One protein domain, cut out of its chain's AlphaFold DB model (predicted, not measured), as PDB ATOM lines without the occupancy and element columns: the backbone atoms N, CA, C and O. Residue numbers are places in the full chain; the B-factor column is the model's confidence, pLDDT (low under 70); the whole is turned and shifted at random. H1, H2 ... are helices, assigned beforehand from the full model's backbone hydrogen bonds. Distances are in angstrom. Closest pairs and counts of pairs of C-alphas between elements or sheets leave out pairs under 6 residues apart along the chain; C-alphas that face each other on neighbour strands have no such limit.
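What this domain is: This is residues 2 to 138 of the 584 residues of an uncharacterized protein of Arcobacter lacus (UniProt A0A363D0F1). The long helix H6 runs through the middle of the domain, with H1 beside it on one side and H3 on the other. H4 crosses the first half of H6, H2 stands across the end of H1, and the little H5 lies near H1. The printed part has 137 residues with six named helices, H1 to H6 in chain order, and no named strand; the class is all helix. It is compact, with a radius of gyration of the C-alphas of 15.5 A and spans of 48 by 37 by 25 A.

Where its parts are: H1, residues 2 to 19, begins at C-alpha 2 (-42.921, -18.950, 10.285) and is 25.8 A long. H2 is residues 33 to 44, 16.6 A. H3, residues 60 to 76, measures 24.1 A, and H4, residues 79 to 92, 19.9 A. H5 is residues 98 to 101. H6, residues 109 to 134, runs 37.2 A to C-alpha 134 (-63.447, -7.829, -26.867).

How they stand to each other: H1 and H6 touch, C-alphas of Glu 16 and Lys 119 closest at 6.2 A, at a shallow tilt of 17 degrees, the same way. H3 touches H6 at 28 degrees, opposite ways, Glu 60 to Ile 128 closest at 6.0 A between C-alphas. H4 touches H6 at a steep tilt of 56 degrees; the closest C-alphas, of Ala 86 and Ala 113, are 5.0 A apart. H3 and H4 form a helical hairpin. H1, with residues 18 to 19 alone, touches H2 about perpendicular, at 83 degrees. Every O i to N i+4 pair is within hydrogen-bond range in H1, H2, H3, H4 and H6; H5 is too short for one.

The domain as a whole: The printed part has no cut. The links H1 to H2 and H2 to H3 are long. Mean pLDDT of the printed part is 76.2; residues 21 to 31 are among those under 70.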
ATOM      1  N   LYS A   2     -41.446 -18.976  10.407       43.56
ATOM      2  CA  LYS A   2     -42.921 -18.950  10.285       43.56
ATOM      3  C   LYS A   2     -43.492 -17.571   9.898       43.56
ATOM      4  O   LYS A   2     -44.127 -17.466   8.860       43.56
ATOM      5  N   GLU A   3     -43.122 -16.514  10.625       49.97
ATOM      6  CA  GLU A   3     -43.497 -15.121  10.290       49.97
ATOM      7  C   GLU A   3     -42.999 -14.684   8.899       49.97
ATOM      8  O   GLU A   3     -43.628 -13.885   8.214       49.97
ATOM      9  N   LEU A   4     -41.873 -15.247   8.453       51.16
ATOM     10  CA  LEU A   4     -41.260 -14.913   7.171       51.16
ATOM     11  C   LEU A   4     -41.965 -15.599   5.983       51.16
ATOM     12  O   LEU A   4     -42.088 -15.009   4.912       51.16
ATOM     13  N   ASN A   5     -42.476 -16.820   6.180       63.28
ATOM     14  CA  ASN A   5     -43.361 -17.483   5.217       63.28
ATOM     15  C   ASN A   5     -44.693 -16.739   5.097       63.28
ATOM     16  O   ASN A   5     -45.150 -16.500   3.982       63.28
ATOM     17  N   GLU A   6     -45.285 -16.337   6.224       72.12
ATOM     18  CA  GLU A   6     -46.525 -15.551   6.255       72.12
ATOM     19  C   GLU A   6     -46.351 -14.210   5.521       72.12
ATOM     20  O   GLU A   6     -47.211 -13.822   4.729       72.12
ATOM     21  N   TYR A   7     -45.196 -13.553   5.685       79.00
ATOM     22  CA  TYR A   7     -44.857 -12.328   4.961       79.00
ATOM     23  C   TYR A   7     -44.800 -12.532   3.438       79.00
ATOM     24  O   TYR A   7     -45.471 -11.821   2.689       79.00
ATOM     25  N   VAL A   8     -44.051 -13.537   2.966       79.94
ATOM     26  CA  VAL A   8     -43.936 -13.854   1.530       79.94
ATOM     27  C   VAL A   8     -45.293 -14.242   0.931       79.94
ATOM     28  O   VAL A   8     -45.630 -13.793  -0.166       79.94
ATOM     29  N   ILE A   9     -46.092 -15.039   1.649       76.81
ATOM     30  CA  ILE A   9     -47.450 -15.415   1.232       76.81
ATOM     31  C   ILE A   9     -48.336 -14.170   1.114       76.81
ATOM     32  O   ILE A   9     -49.023 -14.012   0.105       76.81
ATOM     33  N   GLY A  10     -48.281 -13.259   2.090       81.00
ATOM     34  CA  GLY A  10     -49.046 -12.011   2.068       81.00
ATOM     35  C   GLY A  10     -48.718 -11.128   0.861       81.00
ATOM     36  O   GLY A  10     -49.628 -10.599   0.219       81.00
ATOM     37  N   LEU A  11     -47.436 -11.024   0.490       88.12
ATOM     38  CA  LEU A  11     -47.017 -10.301  -0.717       88.12
ATOM     39  C   LEU A  11     -47.608 -10.921  -1.992       88.12
ATOM     40  O   LEU A  11     -48.133 -10.204  -2.844       88.12
ATOM     41  N   LEU A  12     -47.559 -12.250  -2.115       84.19
ATOM     42  CA  LEU A  12     -48.080 -12.973  -3.279       84.19
ATOM     43  C   LEU A  12     -49.609 -12.885  -3.388       84.19
ATOM     44  O   LEU A  12     -50.132 -12.706  -4.485       84.19
ATOM     45  N   GLN A  13     -50.325 -12.957  -2.264       80.94
ATOM     46  CA  GLN A  13     -51.779 -12.772  -2.224       80.94
ATOM     47  C   GLN A  13     -52.175 -11.349  -2.625       80.94
ATOM     48  O   GLN A  13     -53.123 -11.156  -3.386       80.94
ATOM     49  N   ARG A  14     -51.440 -10.335  -2.148       86.50
ATOM     50  CA  ARG A  14     -51.673  -8.944  -2.556       86.50
ATOM     51  C   ARG A  14     -51.435  -8.761  -4.052       86.50
ATOM     52  O   ARG A  14     -52.253  -8.132  -4.716       86.50
ATOM     53  N   TYR A  15     -50.369  -9.362  -4.580       89.31
ATOM     54  CA  TYR A  15     -50.105  -9.383  -6.014       89.31
ATOM     55  C   TYR A  15     -51.273  -9.965  -6.807       89.31
ATOM     56  O   TYR A  15     -51.797  -9.303  -7.693       89.31
ATOM     57  N   GLU A  16     -51.722 -11.168  -6.454       82.62
ATOM     58  CA  GLU A  16     -52.857 -11.832  -7.102       82.62
ATOM     59  C   GLU A  16     -54.119 -10.958  -7.091       82.62
ATOM     60  O   GLU A  16     -54.734 -10.745  -8.135       82.62
ATOM     61  N   ASN A  17     -54.465 -10.384  -5.939       81.69
ATOM     62  CA  ASN A  17     -55.680  -9.587  -5.769       81.69
ATOM     63  C   ASN A  17     -55.664  -8.246  -6.521       81.69
ATOM     64  O   ASN A  17     -56.727  -7.719  -6.868       81.69
ATOM     65  N   GLU A  18     -54.487  -7.651  -6.715       85.62
ATOM     66  CA  GLU A  18     -54.335  -6.359  -7.388       85.62
ATOM     67  C   GLU A  18     -54.030  -6.494  -8.887       85.62
ATOM     68  O   GLU A  18     -54.452  -5.642  -9.669       85.62
ATOM     69  N   ALA A  19     -53.333  -7.556  -9.304       84.50
ATOM     70  CA  ALA A  19     -52.950  -7.779 -10.697       84.50
ATOM     71  C   ALA A  19     -54.044  -8.469 -11.524       84.50
ATOM     72  O   ALA A  19     -54.138  -8.215 -12.730       84.50
ATOM     73  N   LEU A  20     -54.850  -9.337 -10.895       79.88
ATOM     74  CA  LEU A  20     -55.878 -10.134 -11.556       79.88
ATOM     75  C   LEU A  20     -57.233  -9.418 -11.486       79.88
ATOM     76  O   LEU A  20     -57.810  -9.237 -10.413       79.88
ATOM     77  N   ASN A  21     -57.758  -9.008 -12.642       67.69
ATOM     78  CA  ASN A  21     -59.063  -8.359 -12.710       67.69
ATOM     79  C   ASN A  21     -60.165  -9.391 -13.021       67.69
ATOM     80  O   ASN A  21     -60.271  -9.868 -14.149       67.69
ATOM     81  N   GLN A  22     -60.947  -9.776 -12.005       55.16
ATOM     82  CA  GLN A  22     -62.006 -10.795 -12.130       55.16
ATOM     83  C   GLN A  22     -63.308 -10.235 -12.727       55.16
ATOM     84  O   GLN A  22     -64.048 -10.963 -13.395       55.16
ATOM     85  N   ASP A  23     -63.572  -8.940 -12.537       51.25
ATOM     86  CA  ASP A  23     -64.803  -8.303 -12.986       51.25
ATOM     87  C   ASP A  23     -64.650  -7.806 -14.428       51.25
ATOM     88  O   ASP A  23     -63.971  -6.837 -14.747       51.25
ATOM     89  N   ASN A  24     -65.300  -8.510 -15.352       48.78
ATOM     90  CA  ASN A  24     -65.287  -8.235 -16.791       48.78
ATOM     91  C   ASN A  24     -66.099  -6.972 -17.183       48.78
ATOM     92  O   ASN A  24     -66.853  -7.003 -18.159       48.78
ATOM     93  N   HIS A  25     -65.981  -5.858 -16.452       49.25
ATOM     94  CA  HIS A  25     -66.707  -4.616 -16.728       49.25
ATOM     95  C   HIS A  25     -65.762  -3.436 -16.988       49.25
ATOM     96  O   HIS A  25     -65.531  -2.591 -16.129       49.25
ATOM     97  N   TYR A  26     -65.320  -3.310 -18.246       46.25
ATOM     98  CA  TYR A  26     -64.477  -2.208 -18.745       46.25
ATOM     99  C   TYR A  26     -64.977  -0.801 -18.351       46.25
ATOM    100  O   TYR A  26     -64.182   0.104 -18.133       46.25
ATOM    101  N   ILE A  27     -66.297  -0.624 -18.230       44.94
ATOM    102  CA  ILE A  27     -66.932   0.665 -17.909       44.94
ATOM    103  C   ILE A  27     -66.942   0.956 -16.395       44.94
ATOM    104  O   ILE A  27     -66.918   2.120 -16.010       44.94
ATOM    105  N   LYS A  28     -66.961  -0.068 -15.524       49.19
ATOM    106  CA  LYS A  28     -66.965   0.127 -14.059       49.19
ATOM    107  C   LYS A  28     -65.563   0.297 -13.465       49.19
ATOM    108  O   LYS A  28     -65.441   0.945 -12.433       49.19
ATOM    109  N   ASP A  29     -64.534  -0.230 -14.125       51.34
ATOM    110  CA  ASP A  29     -63.160  -0.250 -13.597       51.34
ATOM    111  C   ASP A  29     -62.287   0.920 -14.069       51.34
ATOM    112  O   ASP A  29     -61.111   1.008 -13.700       51.34
ATOM    113  N   MET A  30     -62.833   1.812 -14.898       50.28
ATOM    114  CA  MET A  30     -62.109   2.960 -15.435       50.28
ATOM    115  C   MET A  30     -61.712   3.907 -14.288       50.28
ATOM    116  O   MET A  30     -62.568   4.407 -13.564       50.28
ATOM    117  N   GLY A  31     -60.405   4.125 -14.099       60.31
ATOM    118  CA  GLY A  31     -59.858   4.901 -12.976       60.31
ATOM    119  C   GLY A  31     -59.634   4.104 -11.680       60.31
ATOM    120  O   GLY A  31     -59.309   4.693 -10.652       60.31
ATOM    121  N   SER A  32     -59.797   2.776 -11.703       76.62
ATOM    122  CA  SER A  32     -59.429   1.917 -10.574       76.62
ATOM    123  C   SER A  32     -57.923   1.635 -10.535       76.62
ATOM    124  O   SER A  32     -57.258   1.526 -11.567       76.62
ATOM    125  N   ARG A  33     -57.393   1.385  -9.331       78.62
ATOM    126  CA  ARG A  33     -56.004   0.938  -9.131       78.62
ATOM    127  C   ARG A  33     -55.662  -0.315  -9.953       78.62
ATOM    128  O   ARG A  33     -54.546  -0.428 -10.450       78.62
ATOM    129  N   ARG A  34     -56.620  -1.233 -10.137       78.88
ATOM    130  CA  ARG A  34     -56.450  -2.444 -10.961       78.88
ATOM    131  C   ARG A  34     -56.280  -2.112 -12.444       78.88
ATOM    132  O   ARG A  34     -55.396  -2.669 -13.089       78.88
ATOM    133  N   ALA A  35     -57.073  -1.177 -12.971       75.25
ATOM    134  CA  ALA A  35     -56.927  -0.707 -14.349       75.25
ATOM    135  C   ALA A  35     -55.585   0.013 -14.567       75.25
ATOM    136  O   ALA A  35     -54.952  -0.164 -15.605       75.25
ATOM    137  N   ASP A  36     -55.099   0.771 -13.581       82.19
ATOM    138  CA  ASP A  36     -53.776   1.401 -13.655       82.19
ATOM    139  C   ASP A  36     -52.640   0.371 -13.680       82.19
ATOM    140  O   ASP A  36     -51.700   0.504 -14.466       82.19
ATOM    141  N   ILE A  37     -52.732  -0.675 -12.854       86.06
ATOM    142  CA  ILE A  37     -51.781  -1.795 -12.837       86.06
ATOM    143  C   ILE A  37     -51.780  -2.533 -14.181       86.06
ATOM    144  O   ILE A  37     -50.712  -2.782 -14.744       86.06
ATOM    145  N   GLU A  38     -52.961  -2.841 -14.718       85.06
ATOM    146  CA  GLU A  38     -53.126  -3.464 -16.035       85.06
ATOM    147  C   GLU A  38     -52.509  -2.592 -17.141       85.06
ATOM    148  O   GLU A  38     -51.712  -3.070 -17.949       85.06
ATOM    149  N   ASN A  39     -52.771  -1.284 -17.128       83.56
ATOM    150  CA  ASN A  39     -52.190  -0.344 -18.084       83.56
ATOM    151  C   ASN A  39     -50.662  -0.248 -17.963       83.56
ATOM    152  O   ASN A  39     -49.971  -0.183 -18.984       83.56
ATOM    153  N   LYS A  40     -50.108  -0.245 -16.742       87.69
ATOM    154  CA  LYS A  40     -48.651  -0.288 -16.517       87.69
ATOM    155  C   LYS A  40     -48.051  -1.575 -17.096       87.69
ATOM    156  O   LYS A  40     -47.049  -1.507 -17.809       87.69
ATOM    157  N   ARG A  41     -48.708  -2.720 -16.879       90.88
ATOM    158  CA  ARG A  41     -48.328  -4.009 -17.476       90.88
ATOM    159  C   ARG A  41     -48.347  -3.933 -19.005       90.88
ATOM    160  O   ARG A  41     -47.332  -4.229 -19.625       90.88
ATOM    161  N   TYR A  42     -49.428  -3.457 -19.625       88.56
ATOM    162  CA  TYR A  42     -49.511  -3.327 -21.086       88.56
ATOM    163  C   TYR A  42     -48.473  -2.361 -21.670       88.56
ATOM    164  O   TYR A  42     -47.921  -2.640 -22.729       88.56
ATOM    165  N   LYS A  43     -48.152  -1.254 -20.993       87.19
ATOM    166  CA  LYS A  43     -47.079  -0.344 -21.434       87.19
ATOM    167  C   LYS A  43     -45.707  -1.017 -21.410       87.19
ATOM    168  O   LYS A  43     -44.910  -0.802 -22.315       87.19
ATOM    169  N   ALA A  44     -45.440  -1.845 -20.404       86.94
ATOM    170  CA  ALA A  44     -44.172  -2.559 -20.289       86.94
ATOM    171  C   ALA A  44     -44.048  -3.757 -21.245       86.94
ATOM    172  O   ALA A  44     -42.937  -4.193 -21.530       86.94
ATOM    173  N   LEU A  45     -45.171  -4.292 -21.732       87.12
ATOM    174  CA  LEU A  45     -45.212  -5.435 -22.650       87.12
ATOM    175  C   LEU A  45     -45.192  -5.048 -24.131       87.12
ATOM    176  O   LEU A  45     -45.335  -5.919 -24.988       87.12
ATOM    177  N   VAL A  46     -45.021  -3.764 -24.451       83.88
ATOM    178  CA  VAL A  46     -44.835  -3.316 -25.834       83.88
ATOM    179  C   VAL A  46     -43.627  -4.029 -26.443       83.88
ATOM    180  O   VAL A  46     -42.548  -4.083 -25.853       83.88
ATOM    181  N   HIS A  47     -43.817  -4.593 -27.632       75.19
ATOM    182  CA  HIS A  47     -42.807  -5.398 -28.303       75.19
ATOM    183  C   HIS A  47     -42.625  -4.945 -29.748       75.19
ATOM    184  O   HIS A  47     -43.592  -4.865 -30.492       75.19
ATOM    185  N   TYR A  48     -41.378  -4.717 -30.152       71.38
ATOM    186  CA  TYR A  48     -41.001  -4.492 -31.547       71.38
ATOM    187  C   TYR A  48     -40.579  -5.805 -32.191       71.38
ATOM    188  O   TYR A  48     -39.716  -6.495 -31.640       71.38
ATOM    189  N   ASP A  49     -41.165  -6.151 -33.333       60.06
ATOM    190  CA  ASP A  49     -40.701  -7.306 -34.097       60.06
ATOM    191  C   ASP A  49     -39.362  -7.048 -34.809       60.06
ATOM    192  O   ASP A  49     -38.764  -5.974 -34.736       60.06
ATOM    193  N   GLU A  50     -38.883  -8.076 -35.507       44.59
ATOM    194  CA  GLU A  50     -37.620  -8.074 -36.256       44.59
ATOM    195  C   GLU A  50     -37.586  -7.030 -37.392       44.59
ATOM    196  O   GLU A  50     -36.512  -6.719 -37.901       44.59
ATOM    197  N   PHE A  51     -38.742  -6.487 -37.789       53.38
ATOM    198  CA  PHE A  51     -38.894  -5.468 -38.828       53.38
ATOM    199  C   PHE A  51     -39.136  -4.067 -38.246       53.38
ATOM    200  O   PHE A  51     -39.382  -3.125 -38.996       53.38
ATOM    201  N   GLY A  52     -39.058  -3.918 -36.917       56.84
ATOM    202  CA  GLY A  52     -39.303  -2.661 -36.216       56.84
ATOM    203  C   GLY A  52     -40.784  -2.312 -36.057       56.84
ATOM    204  O   GLY A  52     -41.096  -1.181 -35.690       56.84
ATOM    205  N   VAL A  53     -41.703  -3.250 -36.311       59.09
ATOM    206  CA  VAL A  53     -43.143  -3.034 -36.123       59.09
ATOM    207  C   VAL A  53     -43.475  -3.122 -34.639       59.09
ATOM    208  O   VAL A  53     -43.232  -4.140 -33.991       59.09
ATOM    209  N   GLU A  54     -44.050  -2.048 -34.103       73.12
ATOM    210  CA  GLU A  54     -44.493  -1.975 -32.715       73.12
ATOM    211  C   GLU A  54     -45.822  -2.719 -32.518       73.12
ATOM    212  O   GLU A  54     -46.851  -2.387 -33.108       73.12
ATOM    213  N   PHE A  55     -45.819  -3.704 -31.627       69.25
ATOM    214  CA  PHE A  55     -47.010  -4.356 -31.104       69.25
ATOM    215  C   PHE A  55     -47.294  -3.812 -29.709       69.25
ATOM    216  O   PHE A  55     -46.525  -4.036 -28.770       69.25
ATOM    217  N   GLY A  56     -48.431  -3.131 -29.556       76.12
ATOM    218  CA  GLY A  56     -48.886  -2.661 -28.250       76.12
ATOM    219  C   GLY A  56     -48.999  -3.822 -27.257       76.12
ATOM    220  O   GLY A  56     -49.488  -4.897 -27.607       76.12
ATOM    221  N   GLY A  57     -48.584  -3.631 -26.004       75.81
ATOM    222  CA  GLY A  57     -48.534  -4.731 -25.031       75.81
ATOM    223  C   GLY A  57     -49.892  -5.277 -24.577       75.81
ATOM    224  O   GLY A  57     -49.944  -6.317 -23.933       75.81
ATOM    225  N   HIS A  58     -50.993  -4.618 -24.950       79.44
ATOM    226  CA  HIS A  58     -52.362  -5.121 -24.781       79.44
ATOM    227  C   HIS A  58     -52.783  -6.097 -25.896       79.44
ATOM    228  O   HIS A  58     -53.852  -6.699 -25.824       79.44
ATOM    229  N   THR A  59     -51.989  -6.225 -26.964       79.81
ATOM    230  CA  THR A  59     -52.314  -7.090 -28.103       79.81
ATOM    231  C   THR A  59     -52.129  -8.564 -27.756       79.81
ATOM    232  O   THR A  59     -51.237  -8.946 -26.996       79.81
ATOM    233  N   GLU A  60     -52.923  -9.430 -28.393       79.38
ATOM    234  CA  GLU A  60     -52.814 -10.886 -28.229       79.38
ATOM    235  C   GLU A  60     -51.395 -11.409 -28.521       79.38
ATOM    236  O   GLU A  60     -50.953 -12.374 -27.902       79.38
ATOM    237  N   ILE A  61     -50.671 -10.778 -29.453       74.81
ATOM    238  CA  ILE A  61     -49.310 -11.171 -29.843       74.81
ATOM    239  C   ILE A  61     -48.319 -10.894 -28.709       74.81
ATOM    240  O   ILE A  61     -47.575 -11.799 -28.325       74.81
ATOM    241  N   ALA A  62     -48.332  -9.678 -28.157       78.12
ATOM    242  CA  ALA A  62     -47.437  -9.279 -27.077       78.12
ATOM    243  C   ALA A  62     -47.697 -10.077 -25.789       78.12
ATOM    244  O   ALA A  62     -46.766 -10.612 -25.186       78.12
ATOM    245  N   LEU A  63     -48.971 -10.262 -25.428       84.12
ATOM    246  CA  LEU A  63     -49.359 -11.060 -24.262       84.12
ATOM    247  C   LEU A  63     -48.957 -12.536 -24.413       84.12
ATOM    248  O   LEU A  63     -48.429 -13.136 -23.478       84.12
ATOM    249  N   LYS A  64     -49.149 -13.134 -25.599       80.06
ATOM    250  CA  LYS A  64     -48.719 -14.520 -25.869       80.06
ATOM    251  C   LYS A  64     -47.206 -14.693 -25.818       80.06
ATOM    252  O   LYS A  64     -46.746 -15.773 -25.451       80.06
ATOM    253  N   LYS A  65     -46.445 -13.670 -26.211       79.50
ATOM    254  CA  LYS A  65     -44.986 -13.679 -26.103       79.50
ATOM    255  C   LYS A  65     -44.558 -13.726 -24.637       79.50
ATOM    256  O   LYS A  65     -43.866 -14.659 -24.240       79.50
ATOM    257  N   GLU A  66     -45.046 -12.794 -23.819       85.94
ATOM    258  CA  GLU A  66     -44.721 -12.780 -22.389       85.94
ATOM    259  C   GLU A  66     -45.143 -14.079 -21.696       85.94
ATOM    260  O   GLU A  66     -44.363 -14.656 -20.939       85.94
ATOM    261  N   LEU A  67     -46.340 -14.590 -22.008       83.00
ATOM    262  CA  LEU A  67     -46.805 -15.877 -21.497       83.00
ATOM    263  C   LEU A  67     -45.823 -17.008 -21.832       83.00
ATOM    264  O   LEU A  67     -45.487 -17.798 -20.956       83.00
ATOM    265  N   SER A  68     -45.330 -17.064 -23.072       74.75
ATOM    266  CA  SER A  68     -44.360 -18.077 -23.500       74.75
ATOM    267  C   SER A  68     -43.049 -17.988 -22.713       74.75
ATOM    268  O   SER A  68     -42.505 -19.019 -22.317       74.75
ATOM    269  N   GLU A  69     -42.538 -16.781 -22.456       77.44
ATOM    270  CA  GLU A  69     -41.297 -16.586 -21.696       77.44
ATOM    271  C   GLU A  69     -41.459 -16.943 -20.202       77.44
ATOM    272  O   GLU A  69     -40.564 -17.552 -19.606       77.44
ATOM    273  N   LEU A  70     -42.602 -16.603 -19.593       82.31
ATOM    274  CA  LEU A  70     -42.929 -16.979 -18.210       82.31
ATOM    275  C   LEU A  70     -43.119 -18.496 -18.072       82.31
ATOM    276  O   LEU A  70     -42.559 -19.119 -17.164       82.31
ATOM    277  N   GLU A  71     -43.843 -19.115 -19.009       76.06
ATOM    278  CA  GLU A  71     -43.986 -20.568 -19.078       76.06
ATOM    279  C   GLU A  71     -42.604 -21.223 -19.252       76.06
ATOM    280  O   GLU A  71     -42.298 -22.197 -18.564       76.06
ATOM    281  N   GLU A  72     -41.712 -20.699 -20.099       68.94
ATOM    282  CA  GLU A  72     -40.350 -21.231 -20.265       68.94
ATOM    283  C   GLU A  72     -39.558 -21.244 -18.943       68.94
ATOM    284  O   GLU A  72     -38.895 -22.246 -18.636       68.94
ATOM    285  N   ALA A  73     -39.667 -20.181 -18.137       70.81
ATOM    286  CA  ALA A  73     -39.061 -20.100 -16.806       70.81
ATOM    287  C   ALA A  73     -39.533 -21.238 -15.897       70.81
ATOM    288  O   ALA A  73     -38.703 -21.976 -15.348       70.81
ATOM    289  N   PHE A  74     -40.855 -21.431 -15.831       70.50
ATOM    290  CA  PHE A  74     -41.478 -22.496 -15.049       70.50
ATOM    291  C   PHE A  74     -41.043 -23.890 -15.499       70.50
ATOM    292  O   PHE A  74     -40.655 -24.763 -14.717       70.50
ATOM    293  N   ASN A  75     -41.042 -24.098 -16.808       62.06
ATOM    294  CA  ASN A  75     -40.745 -25.396 -17.386       62.06
ATOM    295  C   ASN A  75     -39.299 -25.816 -17.186       62.06
ATOM    296  O   ASN A  75     -39.021 -26.992 -16.923       62.06
ATOM    297  N   LYS A  76     -38.376 -24.862 -17.299       63.75
ATOM    298  CA  LYS A  76     -36.964 -25.127 -17.068       63.75
ATOM    299  C   LYS A  76     -36.631 -25.235 -15.595       63.75
ATOM    300  O   LYS A  76     -35.520 -25.693 -15.332       63.75
ATOM    301  N   ASP A  77     -37.520 -24.867 -14.671       64.12
ATOM    302  CA  ASP A  77     -37.203 -24.846 -13.242       64.12
ATOM    303  C   ASP A  77     -35.875 -24.090 -13.028       64.12
ATOM    304  O   ASP A  77     -34.876 -24.610 -12.525       64.12
ATOM    305  N   ASN A  78     -35.795 -22.915 -13.658       67.12
ATOM    306  CA  ASN A  78     -34.564 -22.145 -13.765       67.12
ATOM    307  C   ASN A  78     -34.635 -20.964 -12.805       67.12
ATOM    308  O   ASN A  78     -35.201 -19.929 -13.142       67.12
ATOM    309  N   ILE A  79     -33.990 -21.115 -11.646       70.81
ATOM    310  CA  ILE A  79     -33.933 -20.097 -10.589       70.81
ATOM    311  C   ILE A  79     -33.446 -18.745 -11.123       70.81
ATOM    312  O   ILE A  79     -34.006 -17.710 -10.775       70.81
ATOM    313  N   GLY A  80     -32.440 -18.733 -12.003       69.31
ATOM    314  CA  GLY A  80     -31.939 -17.492 -12.597       69.31
ATOM    315  C   GLY A  80     -32.981 -16.805 -13.483       69.31
ATOM    316  O   GLY A  80     -33.125 -15.585 -13.436       69.31
ATOM    317  N   LEU A  81     -33.746 -17.587 -14.248       72.12
ATOM    318  CA  LEU A  81     -34.809 -17.059 -15.101       72.12
ATOM    319  C   LEU A  81     -36.034 -16.624 -14.285       72.12
ATOM    320  O   LEU A  81     -36.589 -15.572 -14.584       72.12
ATOM    321  N   TYR A  82     -36.397 -17.355 -13.223       77.81
ATOM    322  CA  TYR A  82     -37.419 -16.919 -12.267       77.81
ATOM    323  C   TYR A  82     -37.052 -15.578 -11.644       77.81
ATOM    324  O   TYR A  82     -37.862 -14.664 -11.674       77.81
ATOM    325  N   ARG A  83     -35.820 -15.423 -11.144       81.06
ATOM    326  CA  ARG A  83     -35.346 -14.156 -10.564       81.06
ATOM    327  C   ARG A  83     -35.406 -13.012 -11.572       81.06
ATOM    328  O   ARG A  83     -35.887 -11.937 -11.236       81.06
ATOM    329  N   LYS A  84     -34.959 -13.246 -12.811       84.06
ATOM    330  CA  LYS A  84     -35.049 -12.246 -13.884       84.06
ATOM    331  C   LYS A  84     -36.504 -11.834 -14.128       84.06
ATOM    332  O   LYS A  84     -36.809 -10.651 -14.061       84.06
ATOM    333  N   LYS A  85     -37.397 -12.801 -14.349       87.12
ATOM    334  CA  LYS A  85     -38.809 -12.533 -14.640       87.12
ATOM    335  C   LYS A  85     -39.549 -11.904 -13.467       87.12
ATOM    336  O   LYS A  85     -40.296 -10.961 -13.678       87.12
ATOM    337  N   ALA A  86     -39.291 -12.349 -12.243       87.75
ATOM    338  CA  ALA A  86     -39.814 -11.717 -11.040       87.75
ATOM    339  C   ALA A  86     -39.376 -10.249 -10.949       87.75
ATOM    340  O   ALA A  86     -40.208  -9.382 -10.723       87.75
ATOM    341  N   ASN A  87     -38.102  -9.944 -11.216       86.75
ATOM    342  CA  ASN A  87     -37.629  -8.560 -11.260       86.75
ATOM    343  C   ASN A  87     -38.316  -7.739 -12.363       86.75
ATOM    344  O   ASN A  87     -38.667  -6.586 -12.124       86.75
ATOM    345  N   ASP A  88     -38.519  -8.311 -13.553       87.75
ATOM    346  CA  ASP A  88     -39.225  -7.640 -14.654       87.75
ATOM    347  C   ASP A  88     -40.688  -7.339 -14.274       87.75
ATOM    348  O   ASP A  88     -41.182  -6.239 -14.529       87.75
ATOM    349  N   ILE A  89     -41.356  -8.284 -13.602       91.12
ATOM    350  CA  ILE A  89     -42.719  -8.151 -13.070       91.12
ATOM    351  C   ILE A  89     -42.802  -7.037 -12.017       91.12
ATOM    352  O   ILE A  89     -43.637  -6.140 -12.130       91.12
ATOM    353  N   LEU A  90     -41.911  -7.058 -11.024       90.06
ATOM    354  CA  LEU A  90     -41.872  -6.062  -9.950       90.06
ATOM    355  C   LEU A  90     -41.581  -4.654 -10.477       90.06
ATOM    356  O   LEU A  90     -42.144  -3.679  -9.999       90.06
ATOM    357  N   LYS A  91     -40.719  -4.525 -11.492       87.75
ATOM    358  CA  LYS A  91     -40.402  -3.221 -12.096       87.75
ATOM    359  C   LYS A  91     -41.570  -2.633 -12.878       87.75
ATOM    360  O   LYS A  91     -41.686  -1.412 -12.958       87.75
ATOM    361  N   ARG A  92     -42.404  -3.479 -13.495       85.88
ATOM    362  CA  ARG A  92     -43.517  -3.017 -14.338       85.88
ATOM    363  C   ARG A  92     -44.830  -2.827 -13.587       85.88
ATOM    364  O   ARG A  92     -45.738  -2.212 -14.138       85.88
ATOM    365  N   GLN A  93     -44.950  -3.335 -12.362       79.50
ATOM    366  CA  GLN A  93     -46.157  -3.221 -11.546       79.50
ATOM    367  C   GLN A  93     -45.817  -2.742 -10.135       79.50
ATOM    368  O   GLN A  93     -45.020  -3.340  -9.429       79.50
ATOM    369  N   ASP A  94     -46.489  -1.685  -9.695       83.31
ATOM    370  CA  ASP A  94     -46.236  -1.022  -8.409       83.31
ATOM    371  C   ASP A  94     -47.061  -1.646  -7.265       83.31
ATOM    372  O   ASP A  94     -47.746  -0.955  -6.514       83.31
ATOM    373  N   ILE A  95     -47.088  -2.984  -7.205       89.12
ATOM    374  CA  ILE A  95     -47.897  -3.747  -6.235       89.12
ATOM    375  C   ILE A  95     -47.073  -4.168  -5.012       89.12
ATOM    376  O   ILE A  95     -47.564  -4.183  -3.877       89.12
ATOM    377  N   ILE A  96     -45.813  -4.540  -5.238       90.06
ATOM    378  CA  ILE A  96     -44.860  -4.905  -4.191       90.06
ATOM    379  C   ILE A  96     -43.666  -3.967  -4.312       90.06
ATOM    380  O   ILE A  96     -43.042  -3.893  -5.371       90.06
ATOM    381  N   LYS A  97     -43.365  -3.240  -3.236       88.06
ATOM    382  CA  LYS A  97     -42.333  -2.205  -3.242       88.06
ATOM    383  C   LYS A  97     -40.930  -2.791  -3.037       88.06
ATOM    384  O   LYS A  97     -40.797  -3.834  -2.398       88.06
ATOM    385  N   PRO A  98     -39.864  -2.121  -3.516       85.44
ATOM    386  CA  PRO A  98     -38.490  -2.597  -3.336       85.44
ATOM    387  C   PRO A  98     -38.096  -2.848  -1.871       85.44
ATOM    388  O   PRO A  98     -37.502  -3.881  -1.576       85.44
ATOM    389  N   ASP A  99     -38.504  -1.977  -0.944       87.56
ATOM    390  CA  ASP A  99     -38.240  -2.115   0.497       87.56
ATOM    391  C   ASP A  99     -38.975  -3.309   1.130       87.56
ATOM    392  O   ASP A  99     -38.555  -3.851   2.152       87.56
ATOM    393  N   GLU A 100     -40.080  -3.747   0.522       88.06
ATOM    394  CA  GLU A 100     -40.782  -4.960   0.930       88.06
ATOM    395  C   GLU A 100     -40.051  -6.225   0.464       88.06
ATOM    396  O   GLU A 100     -40.102  -7.242   1.157       88.06
ATOM    397  N   ILE A 101     -39.347  -6.160  -0.670       86.81
ATOM    398  CA  ILE A 101     -38.538  -7.265  -1.199       86.81
ATOM    399  C   ILE A 101     -37.249  -7.445  -0.397       86.81
ATOM    400  O   ILE A 101     -36.862  -8.580  -0.140       86.81
ATOM    401  N   GLU A 102     -36.619  -6.359   0.059       85.62
ATOM    402  CA  GLU A 102     -35.411  -6.406   0.903       85.62
ATOM    403  C   GLU A 102     -35.623  -7.159   2.230       85.62
ATOM    404  O   GLU A 102     -34.669  -7.631   2.843       85.62
ATOM    405  N   LYS A 103     -36.881  -7.311   2.662       85.06
ATOM    406  CA  LYS A 103     -37.261  -8.079   3.859       85.06
ATOM    407  C   LYS A 103     -37.389  -9.584   3.601       85.06
ATOM    408  O   LYS A 103     -37.527 -10.351   4.554       85.06
ATOM    409  N   ILE A 104     -37.374 -10.020   2.340       82.69
ATOM    410  CA  ILE A 104     -37.370 -11.438   1.968       82.69
ATOM    411  C   ILE A 104     -35.940 -11.957   2.108       82.69
ATOM    412  O   ILE A 104     -35.016 -11.417   1.507       82.69
ATOM    413  N   THR A 105     -35.747 -13.025   2.877       78.00
ATOM    414  CA  THR A 105     -34.420 -13.618   3.058       78.00
ATOM    415  C   THR A 105     -33.908 -14.296   1.786       78.00
ATOM    416  O   THR A 105     -34.681 -14.751   0.935       78.00
ATOM    417  N   ASP A 106     -32.585 -14.413   1.672       76.88
ATOM    418  CA  ASP A 106     -31.917 -14.987   0.499       76.88
ATOM    419  C   ASP A 106     -32.362 -16.420   0.164       76.88
ATOM    420  O   ASP A 106     -32.414 -16.799  -1.012       76.88
ATOM    421  N   ASP A 107     -32.716 -17.213   1.178       70.88
ATOM    422  CA  ASP A 107     -33.242 -18.573   1.033       70.88
ATOM    423  C   ASP A 107     -34.682 -18.603   0.493       70.88
ATOM    424  O   ASP A 107     -35.052 -19.533  -0.228       70.88
ATOM    425  N   MET A 108     -35.471 -17.557   0.756       75.12
ATOM    426  CA  MET A 108     -36.872 -17.442   0.338       75.12
ATOM    427  C   MET A 108     -37.053 -16.725  -1.003       75.12
ATOM    428  O   MET A 108     -38.056 -16.945  -1.687       75.12
ATOM    429  N   LEU A 109     -36.076 -15.923  -1.433       80.31
ATOM    430  CA  LEU A 109     -36.101 -15.220  -2.719       80.31
ATOM    431  C   LEU A 109     -36.352 -16.136  -3.935       80.31
ATOM    432  O   LEU A 109     -37.159 -15.764  -4.790       80.31
ATOM    433  N   PRO A 110     -35.720 -17.325  -4.067       77.25
ATOM    434  CA  PRO A 110     -36.030 -18.257  -5.153       77.25
ATOM    435  C   PRO A 110     -37.498 -18.686  -5.175       77.25
ATOM    436  O   PRO A 110     -38.109 -18.706  -6.243       77.25
ATOM    437  N   LEU A 111     -38.056 -18.997  -4.001       77.94
ATOM    438  CA  LEU A 111     -39.440 -19.435  -3.855       77.94
ATOM    439  C   LEU A 111     -40.402 -18.296  -4.202       77.94
ATOM    440  O   LEU A 111     -41.340 -18.496  -4.967       77.94
ATOM    441  N   PHE A 112     -40.155 -17.093  -3.685       85.81
ATOM    442  CA  PHE A 112     -40.944 -15.911  -4.017       85.81
ATOM    443  C   PHE A 112     -40.931 -15.628  -5.526       85.81
ATOM    444  O   PHE A 112     -41.991 -15.473  -6.129       85.81
ATOM    445  N   ALA A 113     -39.750 -15.632  -6.153       85.75
ATOM    446  CA  ALA A 113     -39.605 -15.356  -7.579       85.75
ATOM    447  C   ALA A 113     -40.358 -16.369  -8.454       85.75
ATOM    448  O   ALA A 113     -41.053 -15.986  -9.394       85.75
ATOM    449  N   GLU A 114     -40.252 -17.660  -8.134       83.06
ATOM    450  CA  GLU A 114     -41.003 -18.716  -8.817       83.06
ATOM    451  C   GLU A 114     -42.521 -18.492  -8.720       83.06
ATOM    452  O   GLU A 114     -43.240 -18.619  -9.713       83.06
ATOM    453  N   ASN A 115     -43.013 -18.136  -7.535       82.31
ATOM    454  CA  ASN A 115     -44.438 -17.927  -7.298       82.31
ATOM    455  C   ASN A 115     -44.994 -16.679  -7.958       82.31
ATOM    456  O   ASN A 115     -46.091 -16.719  -8.512       82.31
ATOM    457  N   LEU A 116     -44.236 -15.588  -7.934       89.31
ATOM    458  CA  LEU A 116     -44.627 -14.362  -8.607       89.31
ATOM    459  C   LEU A 116     -44.791 -14.599 -10.114       89.31
ATOM    460  O   LEU A 116     -45.770 -14.159 -10.708       89.31
ATOM    461  N   VAL A 117     -43.887 -15.381 -10.717       87.75
ATOM    462  CA  VAL A 117     -43.992 -15.801 -12.123       87.75
ATOM    463  C   VAL A 117     -45.261 -16.620 -12.377       87.75
ATOM    464  O   VAL A 117     -45.941 -16.380 -13.370       87.75
ATOM    465  N   LYS A 118     -45.623 -17.554 -11.488       81.75
ATOM    466  CA  LYS A 118     -46.866 -18.342 -11.608       81.75
ATOM    467  C   LYS A 118     -48.116 -17.470 -11.536       81.75
ATOM    468  O   LYS A 118     -49.002 -17.620 -12.373       81.75
ATOM    469  N   LYS A 119     -48.167 -16.536 -10.583       85.12
ATOM    470  CA  LYS A 119     -49.269 -15.572 -10.475       85.12
ATOM    471  C   LYS A 119     -49.369 -14.688 -11.708       85.12
ATOM    472  O   LYS A 119     -50.462 -14.477 -12.220       85.12
ATOM    473  N   GLU A 120     -48.241 -14.263 -12.264       90.00
ATOM    474  CA  GLU A 120     -48.261 -13.498 -13.506       90.00
ATOM    475  C   GLU A 120     -48.730 -14.326 -14.715       90.00
ATOM    476  O   GLU A 120     -49.433 -13.801 -15.574       90.00
ATOM    477  N   ILE A 121     -48.437 -15.631 -14.780       84.31
ATOM    478  CA  ILE A 121     -49.006 -16.515 -15.815       84.31
ATOM    479  C   ILE A 121     -50.544 -16.497 -15.764       84.31
ATOM    480  O   ILE A 121     -51.186 -16.415 -16.814       84.31
ATOM    481  N   GLU A 122     -51.143 -16.559 -14.569       83.94
ATOM    482  CA  GLU A 122     -52.603 -16.487 -14.383       83.94
ATOM    483  C   GLU A 122     -53.160 -15.140 -14.875       83.94
ATOM    484  O   GLU A 122     -54.122 -15.108 -15.649       83.94
ATOM    485  N   VAL A 123     -52.502 -14.042 -14.502       87.69
ATOM    486  CA  VAL A 123     -52.857 -12.673 -14.897       87.69
ATOM    487  C   VAL A 123     -52.800 -12.486 -16.418       87.69
ATOM    488  O   VAL A 123     -53.778 -12.052 -17.026       87.69
ATOM    489  N   ILE A 124     -51.701 -12.879 -17.067       87.94
ATOM    490  CA  ILE A 124     -51.534 -12.733 -18.522       87.94
ATOM    491  C   ILE A 124     -52.552 -13.589 -19.284       87.94
ATOM    492  O   ILE A 124     -53.071 -13.176 -20.324       87.94
ATOM    493  N   ARG A 125     -52.889 -14.784 -18.783       84.06
ATOM    494  CA  ARG A 125     -53.946 -15.616 -19.383       84.06
ATOM    495  C   ARG A 125     -55.317 -14.952 -19.281       84.06
ATOM    496  O   ARG A 125     -56.081 -15.020 -20.248       84.06
ATOM    497  N   ALA A 126     -55.622 -14.306 -18.157       83.56
ATOM    498  CA  ALA A 126     -56.846 -13.526 -18.003       83.56
ATOM    499  C   ALA A 126     -56.886 -12.342 -18.989       83.56
ATOM    500  O   ALA A 126     -57.895 -12.162 -19.674       83.56
ATOM    501  N   ASP A 127     -55.771 -11.622 -19.157       84.75
ATOM    502  CA  ASP A 127     -55.641 -10.531 -20.134       84.75
ATOM    503  C   ASP A 127     -55.886 -11.017 -21.577       84.75
ATOM    504  O   ASP A 127     -56.622 -10.388 -22.340       84.75
ATOM    505  N   ILE A 128     -55.333 -12.178 -21.954       81.50
ATOM    506  CA  ILE A 128     -55.560 -12.784 -23.279       81.50
ATOM    507  C   ILE A 128     -57.040 -13.129 -23.475       81.50
ATOM    508  O   ILE A 128     -57.608 -12.794 -24.519       81.50
ATOM    509  N   LYS A 129     -57.677 -13.777 -22.488       81.81
ATOM    510  CA  LYS A 129     -59.112 -14.110 -22.541       81.81
ATOM    511  C   LYS A 129     -59.960 -12.839 -22.699       81.81
ATOM    512  O   LYS A 129     -60.867 -12.803 -23.532       81.81
ATOM    513  N   LYS A 130     -59.634 -11.774 -21.958       81.69
ATOM    514  CA  LYS A 130     -60.292 -10.462 -22.050       81.69
ATOM    515  C   LYS A 130     -60.154  -9.855 -23.449       81.69
ATOM    516  O   LYS A 130     -61.161  -9.464 -24.038       81.69
ATOM    517  N   TYR A 131     -58.946  -9.844 -24.017       78.69
ATOM    518  CA  TYR A 131     -58.706  -9.363 -25.382       78.69
ATOM    519  C   TYR A 131     -59.527 -10.144 -26.422       78.69
ATOM    520  O   TYR A 131     -60.187  -9.552 -27.275       78.69
ATOM    521  N   GLN A 132     -59.535 -11.479 -26.340       77.44
ATOM    522  CA  GLN A 132     -60.276 -12.337 -27.275       77.44
ATOM    523  C   GLN A 132     -61.786 -12.080 -27.229       77.44
ATOM    524  O   GLN A 132     -62.425 -12.000 -28.281       77.44
ATOM    525  N   LYS A 133     -62.337 -11.879 -26.023       79.12
ATOM    526  CA  LYS A 133     -63.747 -11.529 -25.814       79.12
ATOM    527  C   LYS A 133     -64.106 -10.176 -26.438       79.12
ATOM    528  O   LYS A 133     -65.154 -10.065 -27.067       79.12
ATOM    529  N   LEU A 134     -63.240  -9.168 -26.297       74.44
ATOM    530  CA  LEU A 134     -63.447  -7.829 -26.867       74.44
ATOM    531  C   LEU A 134     -63.390  -7.822 -28.402       74.44
ATOM    532  O   LEU A 134     -64.147  -7.098 -29.039       74.44
ATOM    533  N   MET A 135     -62.538  -8.659 -29.002       70.62
ATOM    534  CA  MET A 135     -62.339  -8.712 -30.456       70.62
ATOM    535  C   MET A 135     -63.350  -9.597 -31.207       70.62
ATOM    536  O   MET A 135     -63.182  -9.836 -32.402       70.62
ATOM    537  N   GLY A 136     -64.385 -10.118 -30.537       54.34
ATOM    538  CA  GLY A 136     -65.468 -10.869 -31.183       54.34
ATOM    539  C   GLY A 136     -65.049 -12.193 -31.842       54.34
ATOM    540  O   GLY A 136     -65.822 -12.762 -32.617       54.34
ATOM    541  N   LYS A 137     -63.850 -12.720 -31.550       49.22
ATOM    542  CA  LYS A 137     -63.450 -14.057 -32.006       49.22
ATOM    543  C   LYS A 137     -64.285 -15.091 -31.248       49.22
ATOM    544  O   LYS A 137     -64.001 -15.395 -30.094       49.22
ATOM    545  N   LYS A 138     -65.321 -15.620 -31.911       41.16
ATOM    546  CA  LYS A 138     -66.063 -16.810 -31.472       41.16
ATOM    547  C   LYS A 138     -65.070 -17.917 -31.119       41.16
ATOM    548  O   LYS A 138     -64.287 -18.333 -31.972       41.16
TER     549      LYS A 138